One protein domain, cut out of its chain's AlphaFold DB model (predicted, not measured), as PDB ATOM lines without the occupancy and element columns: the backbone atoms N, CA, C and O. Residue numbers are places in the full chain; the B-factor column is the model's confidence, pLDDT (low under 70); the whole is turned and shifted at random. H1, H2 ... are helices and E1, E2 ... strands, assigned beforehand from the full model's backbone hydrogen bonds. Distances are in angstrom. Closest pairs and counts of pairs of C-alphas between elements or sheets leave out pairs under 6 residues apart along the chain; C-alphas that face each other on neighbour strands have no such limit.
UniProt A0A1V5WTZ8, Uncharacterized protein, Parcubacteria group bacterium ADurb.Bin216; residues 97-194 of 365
ATOM      1  N   ALA A  97     127.179 145.024  84.485       84.75
ATOM      2  CA  ALA A  97     126.663 143.767  83.945       84.75
ATOM      3  C   ALA A  97     125.191 143.917  83.511       84.75
ATOM      4  O   ALA A  97     124.805 143.535  82.408       84.75
ATOM      5  N   GLY A  98     124.349 144.543  84.336       82.38
ATOM      6  CA  GLY A  98     122.971 144.895  83.980       82.38
ATOM      7  C   GLY A  98     122.855 145.805  82.746       82.38
ATOM      8  O   GLY A  98     121.975 145.600  81.902       82.38
ATOM      9  N   TYR A  99     123.763 146.773  82.595       85.38
ATOM     10  CA  TYR A  99     123.867 147.611  81.398       85.38
ATOM     11  C   TYR A  99     124.212 146.784  80.148       85.38
ATOM     12  O   TYR A  99     123.489 146.868  79.152       85.38
ATOM     13  N   LEU A 100     125.234 145.922  80.221       82.31
ATOM     14  CA  LEU A 100     125.615 145.000  79.142       82.31
ATOM     15  C   LEU A 100     124.454 144.084  78.738       82.31
ATOM     16  O   LEU A 100     124.179 143.911  77.546       82.31
ATOM     17  N   ARG A 101     123.704 143.560  79.716       77.31
ATOM     18  CA  ARG A 101     122.488 142.773  79.464       77.31
ATOM     19  C   ARG A 101     121.444 143.584  78.708       77.31
ATOM     20  O   ARG A 101     120.848 143.069  77.776       77.31
ATOM     21  N   THR A 102     121.213 144.840  79.076       76.00
ATOM     22  CA  THR A 102     120.202 145.690  78.423       76.00
ATOM     23  C   THR A 102     120.611 146.050  76.990       76.00
ATOM     24  O   THR A 102     119.793 145.985  76.075       76.00
ATOM     25  N   LYS A 103     121.893 146.365  76.769       74.06
ATOM     26  CA  LYS A 103     122.452 146.635  75.436       74.06
ATOM     27  C   LYS A 103     122.368 145.416  74.522       74.06
ATOM     28  O   LYS A 103     121.852 145.519  73.414       74.06
ATOM     29  N   SER A 104     122.777 144.251  75.018       67.19
ATOM     30  CA  SER A 104     122.661 142.991  74.274       67.19
ATOM     31  C   SER A 104     121.209 142.517  74.121       67.19
ATOM     32  O   SER A 104     120.887 141.806  73.175       67.19
ATOM     33  N   GLN A 105     120.288 142.952  74.988       58.16
ATOM     34  CA  GLN A 105     118.849 142.713  74.845       58.16
ATOM     35  C   GLN A 105     118.203 143.483  73.689       58.16
ATOM     36  O   GLN A 105     117.198 143.013  73.167       58.16
ATOM     37  N   GLY A 106     118.783 144.592  73.219       51.34
ATOM     38  CA  GLY A 106     118.331 145.266  71.992       51.34
ATOM     39  C   GLY A 106     118.403 144.373  70.742       51.34
ATOM     40  O   GLY A 106     117.666 144.592  69.784       51.34
ATOM     41  N   ILE A 107     119.220 143.315  70.791       48.19
ATOM     42  CA  ILE A 107     119.339 142.273  69.761       48.19
ATOM     43  C   ILE A 107     118.161 141.268  69.844       48.19
ATOM     44  O   ILE A 107     117.793 140.648  68.848       48.19
ATOM     45  N   LYS A 108     117.480 141.153  71.002       42.19
ATOM     46  CA  LYS A 108     116.427 140.148  71.275       42.19
ATOM     47  C   LYS A 108     115.099 140.355  70.550       42.19
ATOM     48  O   LYS A 108     114.321 139.410  70.484       42.19
ATOM     49  N   ASN A 109     114.814 141.521  69.973       35.94
ATOM     50  CA  ASN A 109     113.591 141.671  69.167       35.94
ATOM     51  C   ASN A 109     113.686 140.978  67.795       35.94
ATOM     52  O   ASN A 109     112.705 140.946  67.059       35.94
ATOM     53  N   GLN A 110     114.833 140.367  67.475       38.19
ATOM     54  CA  GLN A 110     114.972 139.378  66.406       38.19
ATOM     55  C   GLN A 110     114.956 137.935  66.937       38.19
ATOM     56  O   GLN A 110     115.504 137.038  66.299       38.19
ATOM     57  N   ALA A 111     114.302 137.678  68.076       37.81
ATOM     58  CA  ALA A 111     113.814 136.348  68.430       37.81
ATOM     59  C   ALA A 111     112.736 135.916  67.419       37.81
ATOM     60  O   ALA A 111     111.548 135.829  67.720       37.81
ATOM     61  N   TYR A 112     113.150 135.651  66.183       36.34
ATOM     62  CA  TYR A 112     112.415 134.753  65.317       36.34
ATOM     63  C   TYR A 112     112.442 133.395  66.011       36.34
ATOM     64  O   TYR A 112     113.468 132.722  66.016       36.34
ATOM     65  N   LEU A 113     111.349 133.105  66.723       40.88
ATOM     66  CA  LEU A 113     110.496 131.905  66.722       40.88
ATOM     67  C   LEU A 113     110.899 130.725  65.806       40.88
ATOM     68  O   LEU A 113     110.038 130.026  65.277       40.88
ATOM     69  N   ASN A 114     112.180 130.446  65.620       40.34
ATOM     70  CA  ASN A 114     112.636 129.238  64.965       40.34
ATOM     71  C   ASN A 114     112.586 128.140  66.022       40.34
ATOM     72  O   ASN A 114     113.560 127.858  66.711       40.34
ATOM     73  N   GLN A 115     111.399 127.560  66.180       47.88
ATOM     74  CA  GLN A 115     111.239 126.262  66.813       47.88
ATOM     75  C   GLN A 115     111.965 125.250  65.926       47.88
ATOM     76  O   GLN A 115     111.447 124.836  64.889       47.88
ATOM     77  N   ILE A 116     113.191 124.885  66.288       40.88
ATOM     78  CA  ILE A 116     113.960 123.922  65.500       40.88
ATOM     79  C   ILE A 116     113.536 122.522  65.945       40.88
ATOM     80  O   ILE A 116     113.562 122.231  67.146       40.88
ATOM     81  N   PRO A 117     113.140 121.630  65.019       40.88
ATOM     82  CA  PRO A 117     112.909 120.234  65.348       40.88
ATOM     83  C   PRO A 117     114.208 119.618  65.875       40.88
ATOM     84  O   PRO A 117     115.190 119.476  65.149       40.88
ATOM     85  N   SER A 118     114.217 119.215  67.139       42.31
ATOM     86  CA  SER A 118     115.321 118.471  67.726       42.31
ATOM     87  C   SER A 118     115.502 117.132  67.006       42.31
ATOM     88  O   SER A 118     114.545 116.508  66.521       42.31
ATOM     89  N   LYS A 119     116.739 116.629  67.039       35.41
ATOM     90  CA  LYS A 119     117.094 115.243  66.680       35.41
ATOM     91  C   LYS A 119     116.339 114.188  67.504       35.41
ATOM     92  O   LYS A 119     116.346 113.018  67.142       35.41
ATOM     93  N   TYR A 120     115.678 114.599  68.587       37.34
ATOM     94  CA  TYR A 120     114.930 113.741  69.507       37.34
ATOM     95  C   TYR A 120     113.409 113.979  69.482       37.34
ATOM     96  O   TYR A 120     112.699 113.503  70.362       37.34
ATOM     97  N   GLY A 121     112.896 114.716  68.489       38.03
ATOM     98  CA  GLY A 121     111.452 114.830  68.257       38.03
ATOM     99  C   GLY A 121     110.705 115.851  69.124       38.03
ATOM    100  O   GLY A 121     109.486 115.793  69.169       38.03
ATOM    101  N   TYR A 122     111.390 116.790  69.782       45.00
ATOM    102  CA  TYR A 122     110.783 117.964  70.434       45.00
ATOM    103  C   TYR A 122     111.250 119.262  69.760       45.00
ATOM    104  O   TYR A 122     112.224 119.241  69.014       45.00
ATOM    105  N   PHE A 123     110.584 120.389  70.006       42.53
ATOM    106  CA  PHE A 123     111.045 121.695  69.525       42.53
ATOM    107  C   PHE A 123     112.031 122.323  70.515       42.53
ATOM    108  O   PHE A 123     111.778 122.335  71.721       42.53
ATOM    109  N   GLU A 124     113.157 122.812  69.999       45.56
ATOM    110  CA  GLU A 124     114.153 123.593  70.739       45.56
ATOM    111  C   GLU A 124     113.958 125.077  70.414       45.56
ATOM    112  O   GLU A 124     113.825 125.445  69.245       45.56
ATOM    113  N   GLU A 125     113.939 125.927  71.442       49.50
ATOM    114  CA  GLU A 125     114.119 127.367  71.254       49.50
ATOM    115  C   GLU A 125     115.614 127.668  71.185       49.50
ATOM    116  O   GLU A 125     116.379 127.298  72.076       49.50
ATOM    117  N   GLU A 126     116.031 128.340  70.118       48.50
ATOM    118  CA  GLU A 126     117.416 128.749  69.936       48.50
ATOM    119  C   GLU A 126     117.530 130.255  70.150       48.50
ATOM    120  O   GLU A 126     117.078 131.055  69.332       48.50
ATOM    121  N   VAL A 127     118.117 130.658  71.279       49.88
ATOM    122  CA  VAL A 127     118.333 132.076  71.573       49.88
ATOM    123  C   VAL A 127     119.760 132.440  71.218       49.88
ATOM    124  O   VAL A 127     120.720 132.030  71.872       49.88
ATOM    125  N   TRP A 128     119.884 133.249  70.171       52.75
ATOM    126  CA  TRP A 128     121.157 133.637  69.605       52.75
ATOM    127  C   TRP A 128     121.370 135.161  69.726       52.75
ATOM    128  O   TRP A 128     120.817 135.882  68.911       52.75
ATOM    129  N   ASN A 129     122.264 135.665  70.591       54.81
ATOM    130  CA  ASN A 129     122.573 137.105  70.658       54.81
ATOM    131  C   ASN A 129     124.043 137.532  70.390       54.81
ATOM    132  O   ASN A 129     124.211 138.628  69.877       54.81
ATOM    133  N   VAL A 130     125.093 136.717  70.604       59.41
ATOM    134  CA  VAL A 130     126.495 137.053  70.210       59.41
ATOM    135  C   VAL A 130     127.226 135.837  69.623       59.41
ATOM    136  O   VAL A 130     127.047 134.716  70.089       59.41
ATOM    137  N   ALA A 131     127.983 136.006  68.532       56.19
ATOM    138  CA  ALA A 131     128.716 134.889  67.925       56.19
ATOM    139  C   ALA A 131     129.836 134.390  68.865       56.19
ATOM    140  O   ALA A 131     130.556 135.240  69.393       56.19
ATOM    141  N   PRO A 132     130.024 133.062  69.028       57.06
ATOM    142  CA  PRO A 132     131.133 132.522  69.809       57.06
ATOM    143  C   PRO A 132     132.473 133.110  69.352       57.06
ATOM    144  O   PRO A 132     132.781 133.089  68.158       57.06
ATOM    145  N   GLY A 133     133.249 133.659  70.285       63.53
ATOM    146  CA  GLY A 133     134.534 134.313  70.021       63.53
ATOM    147  C   GLY A 133     134.457 135.815  69.709       63.53
ATOM    148  O   GLY A 133     135.496 136.425  69.464       63.53
ATOM    149  N   LYS A 134     133.263 136.430  69.699       71.00
ATOM    150  CA  LYS A 134     133.084 137.891  69.555       71.00
ATOM    151  C   LYS A 134     132.775 138.613  70.866       71.00
ATOM    152  O   LYS A 134     132.648 139.832  70.868       71.00
ATOM    153  N   GLU A 135     132.683 137.893  71.979       73.94
ATOM    154  CA  GLU A 135     132.290 138.424  73.286       73.94
ATOM    155  C   GLU A 135     133.213 139.553  73.734       73.94
ATOM    156  O   GLU A 135     132.747 140.600  74.168       73.94
ATOM    157  N   GLU A 136     134.525 139.369  73.580       76.50
ATOM    158  CA  GLU A 136     135.507 140.362  74.021       76.50
ATOM    159  C   GLU A 136     135.391 141.669  73.226       76.50
ATOM    160  O   GLU A 136     135.513 142.742  73.808       76.50
ATOM    161  N   ALA A 137     135.096 141.589  71.925       77.88
ATOM    162  CA  ALA A 137     134.906 142.760  71.071       77.88
ATOM    163  C   ALA A 137     133.602 143.512  71.392       77.88
ATOM    164  O   ALA A 137     133.587 144.740  71.395       77.88
ATOM    165  N   GLU A 138     132.524 142.788  71.704       78.12
ATOM    166  CA  GLU A 138     131.251 143.390  72.124       78.12
ATOM    167  C   GLU A 138     131.370 144.070  73.494       78.12
ATOM    168  O   GLU A 138     130.842 145.167  73.685       78.12
ATOM    169  N   ILE A 139     132.100 143.465  74.443       80.81
ATOM    170  CA  ILE A 139     132.386 144.104  75.736       80.81
ATOM    171  C   ILE A 139     133.203 145.372  75.522       80.81
ATOM    172  O   ILE A 139     132.858 146.409  76.079       80.81
ATOM    173  N   ASP A 140     134.261 145.302  74.716       82.88
ATOM    174  CA  ASP A 140     135.132 146.449  74.463       82.88
ATOM    175  C   ASP A 140     134.348 147.614  73.836       82.88
ATOM    176  O   ASP A 140     134.399 148.737  74.340       82.88
ATOM    177  N   SER A 141     133.506 147.340  72.831       81.81
ATOM    178  CA  SER A 141     132.608 148.348  72.248       81.81
ATOM    179  C   SER A 141     131.634 148.918  73.284       81.81
ATOM    180  O   SER A 141     131.446 150.131  73.360       81.81
ATOM    181  N   ALA A 142     131.031 148.071  74.119       82.06
ATOM    182  CA  ALA A 142     130.073 148.517  75.125       82.06
ATOM    183  C   ALA A 142     130.716 149.330  76.261       82.06
ATOM    184  O   ALA A 142     130.038 150.166  76.857       82.06
ATOM    185  N   VAL A 143     132.000 149.107  76.561       85.06
ATOM    186  CA  VAL A 143     132.776 149.952  77.479       85.06
ATOM    187  C   VAL A 143     133.007 151.333  76.865       85.06
ATOM    188  O   VAL A 143     132.841 152.331  77.562       85.06
ATOM    189  N   MET A 144     133.337 151.406  75.572       82.44
ATOM    190  CA  MET A 144     133.542 152.686  74.877       82.44
ATOM    191  C   MET A 144     132.246 153.503  74.751       82.44
ATOM    192  O   MET A 144     132.283 154.727  74.851       82.44
ATOM    193  N   ASP A 145     131.102 152.831  74.600       83.31
ATOM    194  CA  ASP A 145     129.776 153.454  74.458       83.31
ATOM    195  C   ASP A 145     129.007 153.592  75.791       83.31
ATOM    196  O   ASP A 145     127.803 153.905  75.808       83.31
ATOM    197  N   ALA A 146     129.658 153.300  76.921       82.38
ATOM    198  CA  ALA A 146     129.024 153.268  78.231       82.38
ATOM    199  C   ALA A 146     128.486 154.648  78.639       82.38
ATOM    200  O   ALA A 146     129.162 155.670  78.528       82.38
ATOM    201  N   ASP A 147     127.262 154.683  79.181       86.12
ATOM    202  CA  ASP A 147     126.763 155.914  79.799       86.12
ATOM    203  C   ASP A 147     127.548 156.219  81.100       86.12
ATOM    204  O   ASP A 147     128.178 155.318  81.673       86.12
ATOM    205  N   PRO A 148     127.538 157.467  81.607       85.69
ATOM    206  CA  PRO A 148     128.310 157.827  82.800       85.69
ATOM    207  C   PRO A 148     127.971 156.992  84.045       85.69
ATOM    208  O   PRO A 148     128.842 156.720  84.872       85.69
ATOM    209  N   ALA A 149     126.719 156.551  84.185       86.38
ATOM    210  CA  ALA A 149     126.270 155.764  85.327       86.38
ATOM    211  C   ALA A 149     126.772 154.311  85.255       86.38
ATOM    212  O   ALA A 149     127.180 153.749  86.274       86.38
ATOM    213  N   ALA A 150     126.773 153.716  84.061       88.19
ATOM    214  CA  ALA A 150     127.343 152.400  83.790       88.19
ATOM    215  C   ALA A 150     128.874 152.419  83.942       88.19
ATOM    216  O   ALA A 150     129.438 151.552  84.610       88.19
ATOM    217  N   THR A 151     129.530 153.461  83.425       88.50
ATOM    218  CA  THR A 151     130.977 153.683  83.584       88.50
ATOM    219  C   THR A 151     131.364 153.774  85.058       88.50
ATOM    220  O   THR A 151     132.300 153.114  85.499       88.50
ATOM    221  N   LYS A 152     130.606 154.528  85.868       88.44
ATOM    222  CA  LYS A 152     130.838 154.612  87.318       88.44
ATOM    223  C   LYS A 152     130.721 153.247  88.007       88.44
ATOM    224  O   LYS A 152     131.493 152.961  88.918       88.44
ATOM    225  N   GLY A 153     129.775 152.406  87.584       89.50
ATOM    226  CA  GLY A 153     129.661 151.025  88.062       89.50
ATOM    227  C   GLY A 153     130.901 150.193  87.745       89.50
ATOM    228  O   GLY A 153     131.484 149.599  88.650       89.50
ATOM    229  N   LEU A 154     131.352 150.237  86.489       92.25
ATOM    230  CA  LEU A 154     132.559 149.545  86.031       92.25
ATOM    231  C   LEU A 154     133.808 149.974  86.816       92.25
ATOM    232  O   LEU A 154     134.588 149.130  87.252       92.25
ATOM    233  N   LEU A 155     133.982 151.280  87.038       91.38
ATOM    234  CA  LEU A 155     135.109 151.818  87.805       91.38
ATOM    235  C   LEU A 155     135.088 151.350  89.266       91.38
ATOM    236  O   LEU A 155     136.127 150.962  89.791       91.38
ATOM    237  N   ARG A 156     133.913 151.318  89.908       91.19
ATOM    238  CA  ARG A 156     133.772 150.804  91.282       91.19
ATOM    239  C   ARG A 156     134.133 149.325  91.391       91.19
ATOM    240  O   ARG A 156     134.638 148.899  92.426       91.19
ATOM    241  N   ASP A 157     133.849 148.530  90.367       91.44
ATOM    242  CA  ASP A 157     134.240 147.121  90.360       91.44
ATOM    243  C   ASP A 157     135.735 146.956  90.079       91.44
ATOM    244  O   ASP A 157     136.392 146.172  90.761       91.44
ATOM    245  N   TRP A 158     136.295 147.758  89.169       92.94
ATOM    246  CA  TRP A 158     137.738 147.821  88.940       92.94
ATOM    247  C   TRP A 158     138.504 148.200  90.212       92.94
ATOM    248  O   TRP A 158     139.519 147.589  90.535       92.94
ATOM    249  N   GLU A 159     138.010 149.160  90.995       92.31
ATOM    250  CA  GLU A 159     138.624 149.568  92.262       92.31
ATOM    251  C   GLU A 159     138.768 148.413  93.261       92.31
ATOM    252  O   GLU A 159     139.753 148.388  93.999       92.31
ATOM    253  N   LYS A 160     137.871 147.423  93.227       92.12
ATOM    254  CA  LYS A 160     137.911 146.246  94.108       92.12
ATOM    255  C   LYS A 160     138.912 145.176  93.668       92.12
ATOM    256  O   LYS A 160     139.184 144.268  94.449       92.12
ATOM    257  N   VAL A 161     139.444 145.252  92.446       90.75
ATOM    258  CA  VAL A 161     140.434 144.286  91.943       90.75
ATOM    259  C   VAL A 161     141.740 144.424  92.727       90.75
ATOM    260  O   VAL A 161     142.173 145.543  93.039       90.75
ATOM    261  N   ASP A 162     142.364 143.286  93.040       94.00
ATOM    262  CA  ASP A 162     143.632 143.230  93.769       94.00
ATOM    263  C   ASP A 162     144.736 144.022  93.052       94.00
ATOM    264  O   ASP A 162     144.798 144.082  91.822       94.00
ATOM    265  N   VAL A 163     145.637 144.634  93.823       92.75
ATOM    266  CA  VAL A 163     146.705 145.492  93.285       92.75
ATOM    267  C   VAL A 163     147.644 144.716  92.358       92.75
ATOM    268  O   VAL A 163     148.049 145.240  91.321       92.75
ATOM    269  N   THR A 164     147.959 143.465  92.694       93.19
ATOM    270  CA  THR A 164     148.849 142.607  91.899       93.19
ATOM    271  C   THR A 164     148.209 142.270  90.556       93.19
ATOM    272  O   THR A 164     148.851 142.336  89.506       93.19
ATOM    273  N   GLU A 165     146.916 141.951  90.577       91.12
ATOM    274  CA  GLU A 165     146.140 141.666  89.373       91.12
ATOM    275  C   GLU A 165     146.008 142.911  88.485       91.12
ATOM    276  O   GLU A 165     146.263 142.834  87.281       91.12
ATOM    277  N   LYS A 166     145.724 144.082  89.075       92.44
ATOM    278  CA  LYS A 166     145.709 145.365  88.356       92.44
ATOM    279  C   LYS A 166     147.031 145.634  87.648       92.44
ATOM    280  O   LYS A 166     147.023 145.987  86.474       92.44
ATOM    281  N   GLN A 167     148.162 145.460  88.334       93.44
ATOM    282  CA  GLN A 167     149.487 145.696  87.750       93.44
ATOM    283  C   GLN A 167     149.760 144.779  86.558       93.44
ATOM    284  O   GLN A 167     150.246 145.247  85.529       93.44
ATOM    285  N   LYS A 168     149.398 143.496  86.665       93.81
ATOM    286  CA  LYS A 168     149.522 142.540  85.559       93.81
ATOM    287  C   LYS A 168     148.694 142.972  84.347       93.81
ATOM    288  O   LYS A 168     149.193 142.950  83.226       93.81
ATOM    289  N   ILE A 169     147.450 143.390  84.573       93.75
ATOM    290  CA  ILE A 169     146.558 143.855  83.506       93.75
ATOM    291  C   ILE A 169     147.082 145.142  82.870       93.75
ATOM    292  O   ILE A 169     147.026 145.266  81.653       93.75
ATOM    293  N   ILE A 170     147.598 146.086  83.663       93.56
ATOM    294  CA  ILE A 170     148.156 147.348  83.158       93.56
ATOM    295  C   ILE A 170     149.355 147.078  82.246       93.56
ATOM    296  O   ILE A 170     149.366 147.553  81.117       93.56
ATOM    297  N   GLN A 171     150.310 146.254  82.682       93.88
ATOM    298  CA  GLN A 171     151.475 145.895  81.864       93.88
ATOM    299  C   GLN A 171     151.075 145.226  80.545       93.88
ATOM    300  O   GLN A 171     151.653 145.484  79.486       93.88
ATOM    301  N   GLU A 172     150.071 144.355  80.598       92.00
ATOM    302  CA  GLU A 172     149.560 143.695  79.406       92.00
ATOM    303  C   GLU A 172     148.822 144.668  78.479       92.00
ATOM    304  O   GLU A 172     149.019 144.633  77.266       92.00
ATOM    305  N   ALA A 173     148.009 145.562  79.037       90.56
ATOM    306  CA  ALA A 173     147.300 146.588  78.289       90.56
ATOM    307  C   ALA A 173     148.272 147.536  77.578       90.56
ATOM    308  O   ALA A 173     148.079 147.803  76.393       90.56
ATOM    309  N   ASP A 174     149.353 147.943  78.250       92.12
ATOM    310  CA  ASP A 174     150.425 148.752  77.665       92.12
ATOM    311  C   ASP A 174     151.093 148.027  76.489       92.12
ATOM    312  O   ASP A 174     151.317 148.613  75.431       92.12
ATOM    313  N   THR A 175     151.340 146.721  76.637       93.44
ATOM    314  CA  THR A 175     151.923 145.884  75.575       93.44
ATOM    315  C   THR A 175     150.992 145.765  74.364       93.44
ATOM    316  O   THR A 175     151.449 145.731  73.222       93.44
ATOM    317  N   LEU A 176     149.681 145.700  74.603       87.25
ATOM    318  CA  LEU A 176     148.659 145.549  73.567       87.25
ATOM    319  C   LEU A 176     148.141 146.889  73.016       87.25
ATOM    320  O   LEU A 176     147.324 146.875  72.095       87.25
ATOM    321  N   GLY A 177     148.571 148.027  73.572       87.38
ATOM    322  CA  GLY A 177     148.048 149.352  73.229       87.38
ATOM    323  C   GLY A 177     146.559 149.523  73.553       87.38
ATOM    324  O   GLY A 177     145.839 150.192  72.812       87.38
ATOM    325  N   LYS A 178     146.072 148.880  74.621       84.88
ATOM    326  CA  LYS A 178     144.657 148.874  75.029       84.88
ATOM    327  C   LYS A 178     144.438 149.649  76.324       84.88
ATOM    328  O   LYS A 178     145.353 149.844  77.115       84.88
ATOM    329  N   ASN A 179     143.194 150.050  76.582       88.62
ATOM    330  CA  ASN A 179     142.813 150.558  77.897       88.62
ATOM    331  C   ASN A 179     142.782 149.394  78.915       88.62
ATOM    332  O   ASN A 179     142.150 148.373  78.631       88.62
ATOM    333  N   PRO A 180     143.416 149.516  80.097       90.06
ATOM    334  CA  PRO A 180     143.494 148.423  81.069       90.06
ATOM    335  C   PRO A 180     142.143 148.050  81.685       90.06
ATOM    336  O   PRO A 180     141.898 146.876  81.945       90.06
ATOM    337  N   ILE A 181     141.247 149.022  81.876       90.44
ATOM    338  CA  ILE A 181     139.908 148.789  82.427       90.44
ATOM    339  C   ILE A 181     139.048 148.072  81.389       90.44
ATOM    340  O   ILE A 181     138.392 147.089  81.726       90.44
ATOM    341  N   SER A 182     139.104 148.496  80.122       87.75
ATOM    342  CA  SER A 182     138.415 147.804  79.025       87.75
ATOM    343  C   SER A 182     138.954 146.387  78.826       87.75
ATOM    344  O   SER A 182     138.178 145.439  78.715       87.75
ATOM    345  N   LEU A 183     140.281 146.212  78.862       88.00
ATOM    346  CA  LEU A 183     140.918 144.900  78.747       88.00
ATOM    347  C   LEU A 183     140.492 143.972  79.888       88.00
ATOM    348  O   LEU A 183     140.102 142.832  79.637       88.00
ATOM    349  N   TRP A 184     140.518 144.456  81.129       91.75
ATOM    350  CA  TRP A 184     140.013 143.703  82.272       91.75
ATOM    351  C   TRP A 184     138.538 143.350  82.112       91.75
ATOM    352  O   TRP A 184     138.168 142.185  82.261       91.75
ATOM    353  N   ALA A 185     137.704 144.331  81.766       89.38
ATOM    354  CA  ALA A 185     136.271 144.136  81.629       89.38
ATOM    355  C   ALA A 185     135.957 143.071  80.571       89.38
ATOM    356  O   ALA A 185     135.157 142.172  80.819       89.38
ATOM    357  N   SER A 186     136.662 143.114  79.434       85.19
ATOM    358  CA  SER A 186     136.538 142.136  78.348       85.19
ATOM    359  C   SER A 186     136.888 140.712  78.772       85.19
ATOM    360  O   SER A 186     136.435 139.766  78.139       85.19
ATOM    361  N   ARG A 187     137.664 140.542  79.851       84.25
ATOM    362  CA  ARG A 187     138.137 139.252  80.370       84.25
ATOM    363  C   ARG A 187     137.398 138.780  81.614       84.25
ATOM    364  O   ARG A 187     137.449 137.590  81.916       84.25
ATOM    365  N   ASN A 188     136.711 139.682  82.309       87.75
ATOM    366  CA  ASN A 188     136.011 139.381  83.545       87.75
ATOM    367  C   ASN A 188     134.797 138.464  83.277       87.75
ATOM    368  O   ASN A 188     133.909 138.849  82.507       87.75
ATOM    369  N   PRO A 189     134.711 137.285  83.927       82.25
ATOM    370  CA  PRO A 189     133.587 136.363  83.761       82.25
ATOM    371  C   PRO A 189     132.224 137.016  84.008       82.25
ATOM    372  O   PRO A 189     131.301 136.805  83.227       82.25
ATOM    373  N   ALA A 190     132.114 137.894  85.011       83.69
ATOM    374  CA  ALA A 190     130.858 138.555  85.361       83.69
ATOM    375  C   ALA A 190     130.299 139.428  84.222       83.69
ATOM    376  O   ALA A 190     129.085 139.597  84.117       83.69
ATOM    377  N   TYR A 191     131.164 139.970  83.359       86.06
ATOM    378  CA  TYR A 191     130.763 140.775  82.200       86.06
ATOM    379  C   TYR A 191     130.636 139.939  80.926       86.06
ATOM    380  O   TYR A 191     129.711 140.169  80.145       86.06
ATOM    381  N   LYS A 192     131.482 138.915  80.752       77.00
ATOM    382  CA  LYS A 192     131.324 137.902  79.693       77.00
ATOM    383  C   LYS A 192     129.967 137.211  79.758       77.00
ATOM    384  O   LYS A 192     129.305 137.084  78.736       77.00
ATOM    385  N   GLU A 193     129.530 136.837  80.956       73.06
ATOM    386  CA  GLU A 193     128.220 136.225  81.210       73.06
ATOM    387  C   GLU A 193     127.059 137.234  81.133       73.06
ATOM    388  O   GLU A 193     125.891 136.857  81.018       73.06
ATOM    389  N   ALA A 194     127.354 138.534  81.221       73.81
ATOM    390  CA  ALA A 194     126.356 139.592  81.101       73.81
ATOM    391  C   ALA A 194     126.034 139.946  79.644       73.81
ATOM    392  O   ALA A 194     124.910 140.358  79.344       73.81
TER     393      ALA A 194
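Overview. This is residues 97 to 194 of the 365 residues of an uncharacterized protein of Parcubacteria group bacterium ADurb.Bin216 (UniProt A0A1V5WTZ8). Look for a loose cluster of helices with a long, thin arm, residues 106 to 134, that reaches away from it and folds back, with the two short strands E1 and E2 side by side near its tip. In the cluster, H5 has H2 beside it, H4 crossing it at the end of the cluster far from the arm, and H3 packing crosswise on it; H1 and the short H6 meet on the arm's side. The 98 printed residues hold six named helices and two named strands, in the order H1 E1 E2 H2 H3 H4 H5 H6; E1 and E2 are neighbours in a sheet of two strands, and the class is mostly helix. The whole is loose, with a radius of gyration of the C-alphas of 17.0 A, and elongated, spanning 53 by 27 by 22 A.

Arrangement. Begin at the neighbour strands E1, residues 115 to 117, and E2, residues 123 to 125, with 137 degrees between their N-to-C directions, where N 116 and O 124 are 3.1 A apart and N 124 and O 116 2.9 A, both within hydrogen-bond range. E1 and E2 are both apart from H5, residues 180 to 187. H5 touches H2, residues 135 to 144, opposite ways at a shallow tilt of 34 degrees, only just short of steep; their closest C-alphas, of Glu 136 and Ser 186, are 4.8 A apart. H4, residues 163 to 176, touches H5 with residues 169 to 174 alone, about perpendicular at 85 degrees; the closest C-alphas, of Ala 173 and Pro 180, are 5.1 A apart. H3, residues 148 to 159, only just touches H5, with 3 pairs of C-alphas within 8 A, by its residues 154 to 158 alone; the closest are those of Trp 158 and Ile 181, 6.9 A. H1, residues 97 to 105, only just touches H6, residues 189 to 192, with 3 pairs within 8 A; the closest C-alphas are those of Ala 97 and Tyr 191, 5.4 A. In H1 to H5 every O i to N i+4 pair is within hydrogen-bond range; H6 is too short for such a pair.

Along the chain. Find C-alpha 97 at (126.663, 143.767, 83.945), where H1 begins its 12.0 A. E1 measures 6.4 A and E2 6.7 A, H2 14.4 A, H3 16.3 A and H5 10.6 A. H4, the longest, runs 19.8 A from C-alpha 163 at (146.705, 145.492, 93.285). H6 ends, after 4.9 A, at C-alpha 192, (131.324, 137.902, 79.693).

Size, cuts and confidence. The two C-alphas farthest apart, of Gly 121 and Val 163, are 53.0 A apart. The printed part has no cut and no long link. Look at the B-factor column: residues 104 to 133 are under 70, and the mean pLDDT of the printed part is 74.2.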